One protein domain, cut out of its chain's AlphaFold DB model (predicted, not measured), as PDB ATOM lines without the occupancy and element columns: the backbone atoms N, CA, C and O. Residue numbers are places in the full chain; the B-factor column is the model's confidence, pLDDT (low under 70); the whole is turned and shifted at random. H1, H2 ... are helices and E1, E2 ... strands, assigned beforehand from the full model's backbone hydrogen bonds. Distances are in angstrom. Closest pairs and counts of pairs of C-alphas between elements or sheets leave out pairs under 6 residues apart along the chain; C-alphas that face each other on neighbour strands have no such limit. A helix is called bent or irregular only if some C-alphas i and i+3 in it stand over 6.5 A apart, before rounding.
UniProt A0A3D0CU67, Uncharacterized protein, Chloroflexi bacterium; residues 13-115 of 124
ATOM      1  N   LYS A  13      33.680  -7.644 -49.224       97.62
ATOM      2  CA  LYS A  13      35.019  -8.081 -48.832       97.62
ATOM      3  C   LYS A  13      34.909  -9.214 -47.821       97.62
ATOM      4  O   LYS A  13      33.997  -9.226 -46.999       97.62
ATOM      5  N   ALA A  14      35.844 -10.151 -47.878       97.75
ATOM      6  CA  ALA A  14      36.071 -11.127 -46.824       97.75
ATOM      7  C   ALA A  14      37.415 -10.845 -46.149       97.75
ATOM      8  O   ALA A  14      38.415 -10.673 -46.843       97.75
ATOM      9  N   THR A  15      37.444 -10.847 -44.820       97.50
ATOM     10  CA  THR A  15      38.633 -10.630 -43.989       97.50
ATOM     11  C   THR A  15      38.820 -11.819 -43.054       97.50
ATOM     12  O   THR A  15      37.887 -12.221 -42.364       97.50
ATOM     13  N   VAL A  16      40.023 -12.388 -42.978       96.25
ATOM     14  CA  VAL A  16      40.346 -13.420 -41.983       96.25
ATOM     15  C   VAL A  16      40.517 -12.762 -40.617       96.25
ATOM     16  O   VAL A  16      41.418 -11.947 -40.425       96.25
ATOM     17  N   LEU A  17      39.693 -13.148 -39.649       96.69
ATOM     18  CA  LEU A  17      39.835 -12.716 -38.259       96.69
ATOM     19  C   LEU A  17      40.806 -13.627 -37.504       96.69
ATOM     20  O   LEU A  17      41.717 -13.153 -36.831       96.69
ATOM     21  N   ASP A  18      40.636 -14.940 -37.657       94.00
ATOM     22  CA  ASP A  18      41.482 -15.962 -37.038       94.00
ATOM     23  C   ASP A  18      41.769 -17.103 -38.021       94.00
ATOM     24  O   ASP A  18      40.870 -17.586 -38.712       94.00
ATOM     25  N   GLY A  19      43.030 -17.539 -38.073       88.31
ATOM     26  CA  GLY A  19      43.508 -18.592 -38.973       88.31
ATOM     27  C   GLY A  19      43.168 -20.024 -38.542       88.31
ATOM     28  O   GLY A  19      43.593 -20.967 -39.210       88.31
ATOM     29  N   GLY A  20      42.430 -20.222 -37.446       85.00
ATOM     30  CA  GLY A  20      41.969 -21.533 -36.992       85.00
ATOM     31  C   GLY A  20      42.966 -22.298 -36.120       85.00
ATOM     32  O   GLY A  20      43.022 -23.522 -36.198       85.00
ATOM     33  N   ALA A  21      43.809 -21.594 -35.352       77.25
ATOM     34  CA  ALA A  21      44.728 -22.151 -34.342       77.25
ATOM     35  C   ALA A  21      45.500 -23.443 -34.738       77.25
ATOM     36  O   ALA A  21      45.729 -24.320 -33.908       77.25
ATOM     37  N   GLY A  22      45.908 -23.577 -36.006       73.25
ATOM     38  CA  GLY A  22      46.661 -24.736 -36.524       73.25
ATOM     39  C   GLY A  22      45.821 -25.836 -37.189       73.25
ATOM     40  O   GLY A  22      46.375 -26.744 -37.805       73.25
ATOM     41  N   GLY A  23      44.494 -25.740 -37.141       82.06
ATOM     42  CA  GLY A  23      43.576 -26.637 -37.840       82.06
ATOM     43  C   GLY A  23      43.416 -26.345 -39.335       82.06
ATOM     44  O   GLY A  23      43.037 -27.220 -40.123       82.06
ATOM     45  N   CYS A  24      43.703 -25.111 -39.755       86.75
ATOM     46  CA  CYS A  24      43.609 -24.711 -41.153       86.75
ATOM     47  C   CYS A  24      44.786 -25.256 -41.964       86.75
ATOM     48  O   CYS A  24      45.910 -24.767 -41.878       86.75
ATOM     49  N   ARG A  25      44.507 -26.233 -42.834       82.50
ATOM     50  CA  ARG A  25      45.524 -26.858 -43.697       82.50
ATOM     51  C   ARG A  25      46.075 -25.934 -44.777       82.50
ATOM     52  O   ARG A  25      47.117 -26.246 -45.328       82.50
ATOM     53  N   VAL A  26      45.371 -24.848 -45.099       83.38
ATOM     54  CA  VAL A  26      45.812 -23.849 -46.088       83.38
ATOM     55  C   VAL A  26      46.621 -22.728 -45.434       83.38
ATOM     56  O   VAL A  26      47.414 -22.083 -46.105       83.38
ATOM     57  N   GLY A  27      46.494 -22.535 -44.118       82.69
ATOM     58  CA  GLY A  27      47.265 -21.521 -43.398       82.69
ATOM     59  C   GLY A  27      46.832 -20.086 -43.708       82.69
ATOM     60  O   GLY A  27      47.683 -19.209 -43.858       82.69
ATOM     61  N   HIS A  28      45.521 -19.836 -43.805       87.38
ATOM     62  CA  HIS A  28      44.983 -18.472 -43.868       87.38
ATOM     63  C   HIS A  28      45.468 -17.651 -42.665       87.38
ATOM     64  O   HIS A  28      45.450 -18.136 -41.533       87.38
ATOM     65  N   ARG A  29      45.908 -16.414 -42.912       88.06
ATOM     66  CA  ARG A  29      46.471 -15.534 -41.877       88.06
ATOM     67  C   ARG A  29      45.485 -14.435 -41.517       88.06
ATOM     68  O   ARG A  29      44.860 -13.878 -42.411       88.06
ATOM     69  N   SER A  30      45.394 -14.092 -40.234       92.62
ATOM     70  CA  SER A  30      44.601 -12.947 -39.777       92.62
ATOM     71  C   SER A  30      44.993 -11.668 -40.522       92.62
ATOM     72  O   SER A  30      46.175 -11.426 -40.776       92.62
ATOM     73  N   GLY A  31      43.994 -10.872 -40.895       93.25
ATOM     74  CA  GLY A  31      44.151  -9.666 -41.709       93.25
ATOM     75  C   GLY A  31      44.241  -9.916 -43.216       93.25
ATOM     76  O   GLY A  31      44.240  -8.954 -43.974       93.25
ATOM     77  N   GLN A  32      44.292 -11.170 -43.682       91.44
ATOM     78  CA  GLN A  32      44.187 -11.462 -45.112       91.44
ATOM     79  C   GLN A  32      42.791 -11.084 -45.622       91.44
ATOM     80  O   GLN A  32      41.789 -11.446 -45.001       91.44
ATOM     81  N   THR A  33      42.736 -10.385 -46.754       94.50
ATOM     82  CA  THR A  33      41.494  -9.870 -47.335       94.50
ATOM     83  C   THR A  33      41.307 -10.299 -48.779       94.50
ATOM     84  O   THR A  33      42.275 -10.461 -49.522       94.50
ATOM     85  N   TRP A  34      40.047 -10.419 -49.192       93.62
ATOM     86  CA  TRP A  34      39.671 -10.644 -50.583       93.62
ATOM     87  C   TRP A  34      38.453  -9.818 -50.961       93.62
ATOM     88  O   TRP A  34      37.487  -9.742 -50.202       93.62
ATOM     89  N   LEU A  35      38.462  -9.291 -52.182       95.00
ATOM     90  CA  LEU A  35      37.239  -8.859 -52.839       95.00
ATOM     91  C   LEU A  35      36.461 -10.086 -53.328       95.00
ATOM     92  O   LEU A  35      36.983 -10.919 -54.070       95.00
ATOM     93  N   MET A  36      35.198 -10.197 -52.930       93.38
ATOM     94  CA  MET A  36      34.350 -11.336 -53.264       93.38
ATOM     95  C   MET A  36      33.628 -11.083 -54.596       93.38
ATOM     96  O   MET A  36      32.600 -10.410 -54.645       93.38
ATOM     97  N   GLN A  37      34.173 -11.625 -55.689       86.25
ATOM     98  CA  GLN A  37      33.580 -11.597 -57.040       86.25
ATOM     99  C   GLN A  37      33.659 -12.974 -57.719       86.25
ATOM    100  O   GLN A  37      34.164 -13.134 -58.825       86.25
ATOM    101  N   GLY A  38      33.182 -14.001 -57.019       84.75
ATOM    102  CA  GLY A  38      33.466 -15.400 -57.341       84.75
ATOM    103  C   GLY A  38      34.445 -15.976 -56.327       84.75
ATOM    104  O   GLY A  38      34.545 -15.443 -55.226       84.75
ATOM    105  N   VAL A  39      35.134 -17.064 -56.675       87.56
ATOM    106  CA  VAL A  39      36.133 -17.693 -55.798       87.56
ATOM    107  C   VAL A  39      37.455 -16.930 -55.937       87.56
ATOM    108  O   VAL A  39      38.082 -17.046 -56.993       87.56
ATOM    109  N   PRO A  40      37.902 -16.161 -54.924       86.19
ATOM    110  CA  PRO A  40      39.151 -15.420 -55.027       86.19
ATOM    111  C   PRO A  40      40.353 -16.371 -55.072       86.19
ATOM    112  O   PRO A  40      40.311 -17.463 -54.497       86.19
ATOM    113  N   PRO A  41      41.454 -15.977 -55.722       81.94
ATOM    114  CA  PRO A  41      42.642 -16.809 -55.765       81.94
ATOM    115  C   PRO A  41      43.275 -16.925 -54.363       81.94
ATOM    116  O   PRO A  41      43.183 -16.024 -53.527       81.94
ATOM    117  N   GLY A  42      43.876 -18.081 -54.068       81.06
ATOM    118  CA  GLY A  42      44.467 -18.373 -52.753       81.06
ATOM    119  C   GLY A  42      43.459 -18.683 -51.637       81.06
ATOM    120  O   GLY A  42      43.874 -19.017 -50.527       81.06
ATOM    121  N   ILE A  43      42.148 -18.626 -51.901       87.25
ATOM    122  CA  ILE A  43      41.129 -19.109 -50.963       87.25
ATOM    123  C   ILE A  43      40.940 -20.623 -51.100       87.25
ATOM    124  O   ILE A  43      40.930 -21.166 -52.205       87.25
ATOM    125  N   CYS A  44      40.735 -21.328 -49.987       88.00
ATOM    126  CA  CYS A  44      40.320 -22.728 -50.062       88.00
ATOM    127  C   CYS A  44      38.810 -22.845 -50.329       88.00
ATOM    128  O   CYS A  44      38.014 -22.054 -49.818       88.00
ATOM    129  N   SER A  45      38.387 -23.865 -51.084       88.81
ATOM    130  CA  SER A  45      36.971 -24.040 -51.448       88.81
ATOM    131  C   SER A  45      36.054 -24.254 -50.238       88.81
ATOM    132  O   SER A  45      34.899 -23.844 -50.280       88.81
ATOM    133  N   PHE A  46      36.556 -24.837 -49.142       90.88
ATOM    134  CA  PHE A  46      35.790 -24.972 -47.896       90.88
ATOM    135  C   PHE A  46      35.525 -23.621 -47.226       90.88
ATOM    136  O   PHE A  46      34.402 -23.376 -46.794       90.88
ATOM    137  N   ALA A  47      36.528 -22.738 -47.168       92.81
ATOM    138  CA  ALA A  47      36.352 -21.390 -46.639       92.81
ATOM    139  C   ALA A  47      35.372 -20.601 -47.510       92.81
ATOM    140  O   ALA A  47      34.415 -20.039 -46.985       92.81
ATOM    141  N   PHE A  48      35.546 -20.635 -48.838       94.00
ATOM    142  CA  PHE A  48      34.612 -19.989 -49.759       94.00
ATOM    143  C   PHE A  48      33.176 -20.490 -49.568       94.00
ATOM    144  O   PHE A  48      32.264 -19.683 -49.423       94.00
ATOM    145  N   ASN A  49      32.974 -21.809 -49.496       94.25
ATOM    146  CA  ASN A  49      31.653 -22.394 -49.279       94.25
ATOM    147  C   ASN A  49      31.034 -21.969 -47.938       94.25
ATOM    148  O   ASN A  49      29.839 -21.702 -47.883       94.25
ATOM    149  N   ALA A  50      31.832 -21.874 -46.870       95.00
ATOM    150  CA  ALA A  50      31.350 -21.392 -45.578       95.00
ATOM    151  C   ALA A  50      30.890 -19.925 -45.648       95.00
ATOM    152  O   ALA A  50      29.859 -19.581 -45.081       95.00
ATOM    153  N   MET A  51      31.621 -19.069 -46.369       96.50
ATOM    154  CA  MET A  51      31.307 -17.637 -46.507       96.50
ATOM    155  C   MET A  51      30.229 -17.341 -47.551       96.50
ATOM    156  O   MET A  51      29.662 -16.252 -47.547       96.50
ATOM    157  N   PHE A  52      29.942 -18.286 -48.447       96.25
ATOM    158  CA  PHE A  52      29.047 -18.086 -49.583       96.25
ATOM    159  C   PHE A  52      27.650 -17.571 -49.195       96.25
ATOM    160  O   PHE A  52      27.206 -16.618 -49.840       96.25
ATOM    161  N   PRO A  53      26.968 -18.102 -48.156       96.56
ATOM    162  CA  PRO A  53      25.669 -17.576 -47.742       96.56
ATOM    163  C   PRO A  53      25.749 -16.112 -47.302       96.56
ATOM    164  O   PRO A  53      24.971 -15.294 -47.777       96.56
ATOM    165  N   ALA A  54      26.736 -15.760 -46.474       97.31
ATOM    166  CA  ALA A  54      26.936 -14.391 -46.003       97.31
ATOM    167  C   ALA A  54      27.269 -13.426 -47.150       97.31
ATOM    168  O   ALA A  54      26.682 -12.351 -47.263       97.31
ATOM    169  N   TYR A  55      28.166 -13.847 -48.049       96.81
ATOM    170  CA  TYR A  55      28.504 -13.097 -49.256       96.81
ATOM    171  C   TYR A  55      27.258 -12.804 -50.093       96.81
ATOM    172  O   TYR A  55      27.033 -11.649 -50.443       96.81
ATOM    173  N   TRP A  56      26.436 -13.814 -50.394       95.81
ATOM    174  CA  TRP A  56      25.229 -13.621 -51.199       95.81
ATOM    175  C   TRP A  56      24.191 -12.750 -50.502       95.81
ATOM    176  O   TRP A  56      23.638 -11.858 -51.141       95.81
ATOM    177  N   THR A  57      23.965 -12.949 -49.206       96.19
ATOM    178  CA  THR A  57      23.051 -12.108 -48.426       96.19
ATOM    179  C   THR A  57      23.449 -10.637 -48.536       96.19
ATOM    180  O   THR A  57      22.654  -9.820 -48.998       96.19
ATOM    181  N   LEU A  58      24.702 -10.302 -48.222       96.69
ATOM    182  CA  LEU A  58      25.184  -8.919 -48.248       96.69
ATOM    183  C   LEU A  58      25.259  -8.345 -49.671       96.69
ATOM    184  O   LEU A  58      24.876  -7.196 -49.899       96.69
ATOM    185  N   ARG A  59      25.695  -9.143 -50.655       95.00
ATOM    186  CA  ARG A  59      25.827  -8.734 -52.067       95.00
ATOM    187  C   ARG A  59      24.505  -8.232 -52.648       95.00
ATOM    188  O   ARG A  59      24.522  -7.309 -53.463       95.00
ATOM    189  N   PHE A  60      23.383  -8.809 -52.221       93.94
ATOM    190  CA  PHE A  60      22.039  -8.464 -52.697       93.94
ATOM    191  C   PHE A  60      21.234  -7.602 -51.714       93.94
ATOM    192  O   PHE A  60      20.031  -7.433 -51.895       93.94
ATOM    193  N   GLY A  61      21.893  -7.014 -50.709       93.31
ATOM    194  CA  GLY A  61      21.281  -6.044 -49.797       93.31
ATOM    195  C   GLY A  61      20.499  -6.652 -48.633       93.31
ATOM    196  O   GLY A  61      19.757  -5.938 -47.963       93.31
ATOM    197  N   GLY A  62      20.648  -7.952 -48.387       95.25
ATOM    198  CA  GLY A  62      20.192  -8.587 -47.157       95.25
ATOM    199  C   GLY A  62      21.126  -8.303 -45.975       95.25
ATOM    200  O   GLY A  62      22.200  -7.721 -46.126       95.25
ATOM    201  N   SER A  63      20.707  -8.751 -44.795       96.88
ATOM    202  CA  SER A  63      21.464  -8.687 -43.541       96.88
ATOM    203  C   SER A  63      21.079  -9.858 -42.632       96.88
ATOM    204  O   SER A  63      20.041 -10.493 -42.848       96.88
ATOM    205  N   ASP A  64      21.918 -10.156 -41.639       95.44
ATOM    206  CA  ASP A  64      21.609 -11.123 -40.585       95.44
ATOM    207  C   ASP A  64      21.078 -10.382 -39.347       95.44
ATOM    208  O   ASP A  64      21.770  -9.506 -38.830       95.44
ATOM    209  N   PRO A  65      19.870 -10.699 -38.849       94.31
ATOM    210  CA  PRO A  65      19.308 -10.038 -37.672       94.31
ATOM    211  C   PRO A  65      20.072 -10.318 -36.367       94.31
ATOM    212  O   PRO A  65      19.809  -9.647 -35.371       94.31
ATOM    213  N   ALA A  66      20.960 -11.315 -36.336       94.69
ATOM    214  CA  ALA A  66      21.812 -11.598 -35.183       94.69
ATOM    215  C   ALA A  66      23.080 -10.728 -35.141       94.69
ATOM    216  O   ALA A  66      23.746 -10.686 -34.106       94.69
ATOM    217  N   GLU A  67      23.421 -10.051 -36.238       96.94
ATOM    218  CA  GLU A  67      24.581  -9.166 -36.319       96.94
ATOM    219  C   GLU A  67      24.206  -7.748 -35.877       96.94
ATOM    220  O   GLU A  67      23.151  -7.220 -36.226       96.94
ATOM    221  N   GLU A  68      25.093  -7.095 -35.123       96.44
ATOM    222  CA  GLU A  68      24.878  -5.708 -34.681       96.44
ATOM    223  C   GLU A  68      24.946  -4.716 -35.850       96.44
ATOM    224  O   GLU A  68      24.266  -3.688 -35.850       96.44
ATOM    225  N   ASN A  69      25.769  -5.025 -36.856       97.00
ATOM    226  CA  ASN A  69      25.935  -4.219 -38.055       97.00
ATOM    227  C   ASN A  69      25.306  -4.940 -39.265       97.00
ATOM    228  O   ASN A  69      25.807  -5.993 -39.659       97.00
ATOM    229  N   PRO A  70      24.276  -4.366 -39.923       96.69
ATOM    230  CA  PRO A  70      23.600  -4.996 -41.064       96.69
ATOM    231  C   PRO A  70      24.483  -5.122 -42.317       96.69
ATOM    232  O   PRO A  70      24.107  -5.787 -43.288       96.69
ATOM    233  N   ASP A  71      25.637  -4.464 -42.333       97.31
ATOM    234  CA  ASP A  71      26.610  -4.530 -43.418       97.31
ATOM    235  C   ASP A  71      27.670  -5.616 -43.186       97.31
ATOM    236  O   ASP A  71      28.559  -5.765 -44.024       97.31
ATOM    237  N   GLN A  72      27.587  -6.370 -42.084       98.12
ATOM    238  CA  GLN A  72      28.589  -7.345 -41.660       98.12
ATOM    239  C   GLN A  72      27.971  -8.701 -41.323       98.12
ATOM    240  O   GLN A  72      26.828  -8.790 -40.891       98.12
ATOM    241  N   MET A  73      28.751  -9.763 -41.521       98.50
ATOM    242  CA  MET A  73      28.424 -11.120 -41.087       98.50
ATOM    243  C   MET A  73      29.689 -11.881 -40.687       98.50
ATOM    244  O   MET A  73      30.673 -11.923 -41.433       98.50
ATOM    245  N   HIS A  74      29.648 -12.533 -39.532       98.19
ATOM    246  CA  HIS A  74      30.712 -13.373 -39.008       98.19
ATOM    247  C   HIS A  74      30.494 -14.831 -39.400       98.19
ATOM    248  O   HIS A  74      29.453 -15.435 -39.151       98.19
ATOM    249  N   VAL A  75      31.521 -15.441 -39.987       96.94
ATOM    250  CA  VAL A  75      31.455 -16.811 -40.498       96.94
ATOM    251  C   VAL A  75      32.600 -17.638 -39.938       96.94
ATOM    252  O   VAL A  75      33.737 -17.180 -39.860       96.94
ATOM    253  N   THR A  76      32.320 -18.892 -39.589       95.75
ATOM    254  CA  THR A  76      33.347 -19.866 -39.199       95.75
ATOM    255  C   THR A  76      33.461 -20.966 -40.250       95.75
ATOM    256  O   THR A  76      32.457 -21.478 -40.747       95.75
ATOM    257  N   CYS A  77      34.690 -21.348 -40.594       93.81
ATOM    258  CA  CYS A  77      34.970 -22.453 -41.501       93.81
ATOM    259  C   CYS A  77      34.439 -23.769 -40.925       93.81
ATOM    260  O   CYS A  77      34.848 -24.188 -39.842       93.81
ATOM    261  N   SER A  78      33.607 -24.471 -41.693       87.12
ATOM    262  CA  SER A  78      33.082 -25.797 -41.344       87.12
ATOM    263  C   SER A  78      34.040 -26.951 -41.672       87.12
ATOM    264  O   SER A  78      33.707 -28.117 -41.458       87.12
ATOM    265  N   GLY A  79      35.239 -26.655 -42.190       83.12
ATOM    266  CA  GLY A  79      36.274 -27.660 -42.422       83.12
ATOM    267  C   GLY A  79      36.655 -28.365 -41.118       83.12
ATOM    268  O   GLY A  79      36.935 -27.705 -40.117       83.12
ATOM    269  N   MET A  80      36.680 -29.700 -41.128       80.69
ATOM    270  CA  MET A  80      36.909 -30.515 -39.928       80.69
ATOM    271  C   MET A  80      38.198 -30.106 -39.199       80.69
ATOM    272  O   MET A  80      39.294 -30.221 -39.748       80.69
ATOM    273  N   GLY A  81      38.041 -29.637 -37.959       83.06
ATOM    274  CA  GLY A  81      39.135 -29.185 -37.099       83.06
ATOM    275  C   GLY A  81      39.731 -27.820 -37.459       83.06
ATOM    276  O   GLY A  81      40.645 -27.405 -36.768       83.06
ATOM    277  N   CYS A  82      39.242 -27.127 -38.499       88.69
ATOM    278  CA  CYS A  82      39.795 -25.856 -38.973       88.69
ATOM    279  C   CYS A  82      39.435 -24.683 -38.059       88.69
ATOM    280  O   CYS A  82      40.328 -24.028 -37.548       88.69
ATOM    281  N   GLY A  83      38.145 -24.387 -37.875       91.00
ATOM    282  CA  GLY A  83      37.695 -23.310 -36.983       91.00
ATOM    283  C   GLY A  83      38.113 -21.884 -37.378       91.00
ATOM    284  O   GLY A  83      37.869 -20.965 -36.604       91.00
ATOM    285  N   ALA A  84      38.717 -21.671 -38.556       94.50
ATOM    286  CA  ALA A  84      39.082 -20.334 -39.029       94.50
ATOM    287  C   ALA A  84      37.851 -19.417 -39.095       94.50
ATOM    288  O   ALA A  84      36.786 -19.852 -39.543       94.50
ATOM    289  N   ARG A  85      37.998 -18.159 -38.670       96.81
ATOM    290  CA  ARG A  85      36.903 -17.180 -38.618       96.81
ATOM    291  C   ARG A  85      37.117 -16.058 -39.620       96.81
ATOM    292  O   ARG A  85      38.231 -15.556 -39.764       96.81
ATOM    293  N   PHE A  86      36.031 -15.625 -40.242       97.50
ATOM    294  CA  PHE A  86      36.014 -14.589 -41.263       97.50
ATOM    295  C   PHE A  86      34.963 -13.529 -40.939       97.50
ATOM    296  O   PHE A  86      33.901 -13.850 -40.404       97.50
ATOM    297  N   LEU A  87      35.265 -12.286 -41.295       98.44
ATOM    298  CA  LEU A  87      34.313 -11.188 -41.383       98.44
ATOM    299  C   LEU A  87      33.986 -10.964 -42.854       98.44
ATOM    300  O   LEU A  87      34.894 -10.800 -43.668       98.44
ATOM    301  N   ILE A  88      32.703 -10.967 -43.184       98.31
ATOM    302  CA  ILE A  88      32.192 -10.607 -44.501       98.31
ATOM    303  C   ILE A  88      31.515  -9.258 -44.360       98.31
ATOM    304  O   ILE A  88      30.662  -9.101 -43.495       98.31
ATOM    305  N   GLU A  89      31.899  -8.289 -45.178       98.19
ATOM    306  CA  GLU A  89      31.440  -6.911 -45.019       98.19
ATOM    307  C   GLU A  89      31.165  -6.244 -46.368       98.19
ATOM    308  O   GLU A  89      31.884  -6.475 -47.348       98.19
ATOM    309  N   ARG A  90      30.116  -5.417 -46.429       97.50
ATOM    310  CA  ARG A  90      29.913  -4.498 -47.553       97.50
ATOM    311  C   ARG A  90      30.962  -3.390 -47.490       97.50
ATOM    312  O   ARG A  90      31.258  -2.872 -46.420       97.50
ATOM    313  N   ILE A  91      31.509  -3.032 -48.645       97.25
ATOM    314  CA  ILE A  91      32.554  -2.010 -48.781       97.25
ATOM    315  C   ILE A  91      32.181  -0.984 -49.852       97.25
ATOM    316  O   ILE A  91      31.280  -1.216 -50.664       97.25
ATOM    317  N   SER A  92      32.882   0.152 -49.859       95.31
ATOM    318  CA  SER A  92      32.731   1.167 -50.903       95.31
ATOM    319  C   SER A  92      33.277   0.676 -52.248       95.31
ATOM    320  O   SER A  92      34.104  -0.238 -52.308       95.31
ATOM    321  N   ASP A  93      32.839   1.306 -53.341       93.25
ATOM    322  CA  ASP A  93      33.409   1.031 -54.663       93.25
ATOM    323  C   ASP A  93      34.904   1.375 -54.725       93.25
ATOM    324  O   ASP A  93      35.672   0.606 -55.291       93.25
ATOM    325  N   GLU A  94      35.343   2.452 -54.064       94.94
ATOM    326  CA  GLU A  94      36.762   2.833 -53.992       94.94
ATOM    327  C   GLU A  94      37.623   1.739 -53.343       94.94
ATOM    328  O   GLU A  94      38.678   1.368 -53.862       94.94
ATOM    329  N   GLU A  95      37.166   1.174 -52.221       95.25
ATOM    330  CA  GLU A  95      37.872   0.072 -51.566       95.25
ATOM    331  C   GLU A  95      37.851  -1.196 -52.425       95.25
ATOM    332  O   GLU A  95      38.846  -1.923 -52.485       95.25
ATOM    333  N   ALA A  96      36.739  -1.456 -53.115       93.38
ATOM    334  CA  ALA A  96      36.613  -2.612 -53.987       93.38
ATOM    335  C   ALA A  96      37.572  -2.522 -55.174       93.38
ATOM    336  O   ALA A  96      38.239  -3.505 -55.493       93.38
ATOM    337  N   ASP A  97      37.676  -1.355 -55.798       92.69
ATOM    338  CA  ASP A  97      38.559  -1.136 -56.938       92.69
ATOM    339  C   ASP A  97      40.036  -1.222 -56.515       92.69
ATOM    340  O   ASP A  97      40.844  -1.813 -57.234       92.69
ATOM    341  N   ARG A  98      40.383  -0.764 -55.301       93.25
ATOM    342  CA  ARG A  98      41.719  -0.977 -54.717       93.25
ATOM    343  C   ARG A  98      42.040  -2.464 -54.545       93.25
ATOM    344  O   ARG A  98      43.086  -2.917 -55.002       93.25
ATOM    345  N   LEU A  99      41.144  -3.232 -53.923       90.50
ATOM    346  CA  LEU A  99      41.346  -4.673 -53.713       90.50
ATOM    347  C   LEU A  99      41.399  -5.451 -55.032       90.50
ATOM    348  O   LEU A  99      42.130  -6.434 -55.137       90.50
ATOM    349  N   GLN A 100      40.630  -5.025 -56.037       88.75
ATOM    350  CA  GLN A 100      40.677  -5.608 -57.373       88.75
ATOM    351  C   GLN A 100      42.044  -5.367 -58.024       88.75
ATOM    352  O   GLN A 100      42.651  -6.314 -58.520       88.75
ATOM    353  N   ALA A 101      42.559  -4.136 -57.961       88.94
ATOM    354  CA  ALA A 101      43.884  -3.806 -58.483       88.94
ATOM    355  C   ALA A 101      44.997  -4.587 -57.762       88.94
ATOM    356  O   ALA A 101      45.905  -5.108 -58.405       88.94
ATOM    357  N   GLU A 102      44.909  -4.734 -56.437       86.56
ATOM    358  CA  GLU A 102      45.834  -5.573 -55.662       86.56
ATOM    359  C   GLU A 102      45.769  -7.045 -56.097       86.56
ATOM    360  O   GLU A 102      46.809  -7.684 -56.254       86.56
ATOM    361  N   ALA A 103      44.566  -7.578 -56.339       82.88
ATOM    362  CA  ALA A 103      44.374  -8.955 -56.787       82.88
ATOM    363  C   ALA A 103      44.931  -9.210 -58.199       82.88
ATOM    364  O   ALA A 103      45.461 -10.288 -58.464       82.88
ATOM    365  N   GLU A 104      44.841  -8.229 -59.097       84.56
ATOM    366  CA  GLU A 104      45.382  -8.300 -60.463       84.56
ATOM    367  C   GLU A 104      46.915  -8.282 -60.505       84.56
ATOM    368  O   GLU A 104      47.513  -8.787 -61.454       84.56
ATOM    369  N   LEU A 105      47.556  -7.750 -59.462       83.25
ATOM    370  CA  LEU A 105      49.012  -7.736 -59.308       83.25
ATOM    371  C   LEU A 105      49.572  -9.030 -58.696       83.25
ATOM    372  O   LEU A 105      50.792  -9.187 -58.627       83.25
ATOM    373  N   ILE A 106      48.716  -9.957 -58.253       77.62
ATOM    374  CA  ILE A 106      49.151 -11.222 -57.656       77.62
ATOM    375  C   ILE A 106      49.859 -12.074 -58.717       77.62
ATOM    376  O   ILE A 106      49.257 -12.516 -59.697       77.62
ATOM    377  N   SER A 107      51.141 -12.363 -58.491       76.12
ATOM    378  CA  SER A 107      51.908 -13.249 -59.364       76.12
ATOM    379  C   SER A 107      51.616 -14.730 -59.085       76.12
ATOM    380  O   SER A 107      51.117 -15.118 -58.025       76.12
ATOM    381  N   LEU A 108      51.986 -15.607 -60.027       70.94
ATOM    382  CA  LEU A 108      51.935 -17.058 -59.807       70.94
ATOM    383  C   LEU A 108      52.806 -17.498 -58.619       70.94
ATOM    384  O   LEU A 108      52.440 -18.438 -57.913       70.94
ATOM    385  N   ASP A 109      53.918 -16.805 -58.369       71.31
ATOM    386  CA  ASP A 109      54.802 -17.086 -57.236       71.31
ATOM    387  C   ASP A 109      54.142 -16.721 -55.900       71.31
ATOM    388  O   ASP A 109      54.274 -17.457 -54.918       71.31
ATOM    389  N   ASP A 110      53.376 -15.629 -55.864       70.19
ATOM    390  CA  ASP A 110      52.600 -15.235 -54.685       70.19
ATOM    391  C   ASP A 110      51.509 -16.268 -54.375       70.19
ATOM    392  O   ASP A 110      51.318 -16.659 -53.217       70.19
ATOM    393  N   LEU A 111      50.854 -16.799 -55.412       70.00
ATOM    394  CA  LEU A 111      49.876 -17.879 -55.265       70.00
ATOM    395  C   LEU A 111      50.515 -19.180 -54.797       70.00
ATOM    396  O   LEU A 111      49.982 -19.826 -53.891       70.00
ATOM    397  N   ALA A 112      51.668 -19.546 -55.349       66.25
ATOM    398  CA  ALA A 112      52.399 -20.742 -54.944       66.25
ATOM    399  C   ALA A 112      52.814 -20.693 -53.463       66.25
ATOM    400  O   ALA A 112      52.803 -21.722 -52.793       66.25
ATOM    401  N   ARG A 113      53.114 -19.504 -52.923       64.88
ATOM    402  CA  ARG A 113      53.406 -19.301 -51.491       64.88
ATOM    403  C   ARG A 113      52.163 -19.352 -50.600       64.88
ATOM    404  O   ARG A 113      52.291 -19.605 -49.404       64.88
ATOM    405  N   SER A 114      50.977 -19.101 -51.156       61.81
ATOM    406  CA  SER A 114      49.701 -19.132 -50.424       61.81
ATOM    407  C   SER A 114      49.125 -20.541 -50.242       61.81
ATOM    408  O   SER A 114      48.267 -20.748 -49.386       61.81
ATOM    409  N   ILE A 115      49.607 -21.519 -51.017       59.28
ATOM    410  CA  ILE A 115      49.193 -22.920 -50.931       59.28
ATOM    411  C   ILE A 115      50.339 -23.709 -50.287       59.28
ATOM    412  O   ILE A 115      51.389 -23.864 -50.910       59.28
TER     413      ILE A 115
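What this domain is: This is residues 13 to 115 of the 124 residues of an uncharacterized protein of Chloroflexi bacterium (UniProt A0A3D0CU67). A four-stranded sheet has the helix H1 covering one face, over E4 and E3, while the helix H2 runs past the sheet at its E2 edge and the short helix H3 lies off beyond H2, away from the sheet. The printed part has 103 residues with three named helices and four named strands, in the order E1 E2 H1 E3 E4 H2 H3. The sheet's order is E2 E1 E4 E3, antiparallel throughout, and the class is mixed, helices and strands. The whole is compact, with a radius of gyration of the C-alphas of 13.4 A and spans of 38 by 34 by 19 A.

Where its parts are: In the sheet, E1 is residues 13 to 18, 15.6 A long, beginning at C-alpha 13 at (35.019, -8.081, -48.832). E2 is residues 33 to 35, E3 residues 72 to 76, and E4 residues 85 to 91, 18.8 A long. H1 is residues 45 to 59, 18.9 A long; it is irregular, with C-alphas 50 and 53 7.2 A apart. H2 is residues 93 to 104, 16.2 A long, beginning at (33.409, 1.031, -54.663). H3 is residues 108 to 114, ending at C-alpha 114 at (49.701, -19.132, -50.424).

How they stand to each other: E2 and E3 are the edge strands. E1 and E4 are antiparallel at 154 degrees, with N 15 and O 87 2.8 A apart, within hydrogen-bond range. E1 and E2 form a hairpin, with N 14 and O 34 at 2.9 A; E3 and E4 form another, with N 73 and O 88 at 2.8 A. From edge to edge the strands' lines turn by 61 degrees. H1 is on the sheet at a height of 8.4 A, giving two layers, a helix on one face of a sheet. It runs slantwise to the strands, only just, at 32 degrees to E4 on the local plane. The closest C-alphas of H1 and E3 are those of Met 51 and Val 75, 6.1 A apart. H2 only grazes the sheet, with residues 95 to 103; its closest C-alphas to E2 are those of Leu 99 and Leu 35, 5.9 A apart. H3 is not on the sheet, and H2 and H3 are apart. In H2 and H3 every O i to N i+4 pair is within hydrogen-bond range; in H1, 9 of 11 are.

The domain as a whole: The C-alphas farthest apart, of Pro 65 and Asp 109, are 41.1 A apart. The printed part has no cut. The links E1 to E2, residues 19 to 32, and H1 to E3, residues 60 to 71, are long. The mean pLDDT of the printed part is 89.6; residues 112 to 115 are under 70.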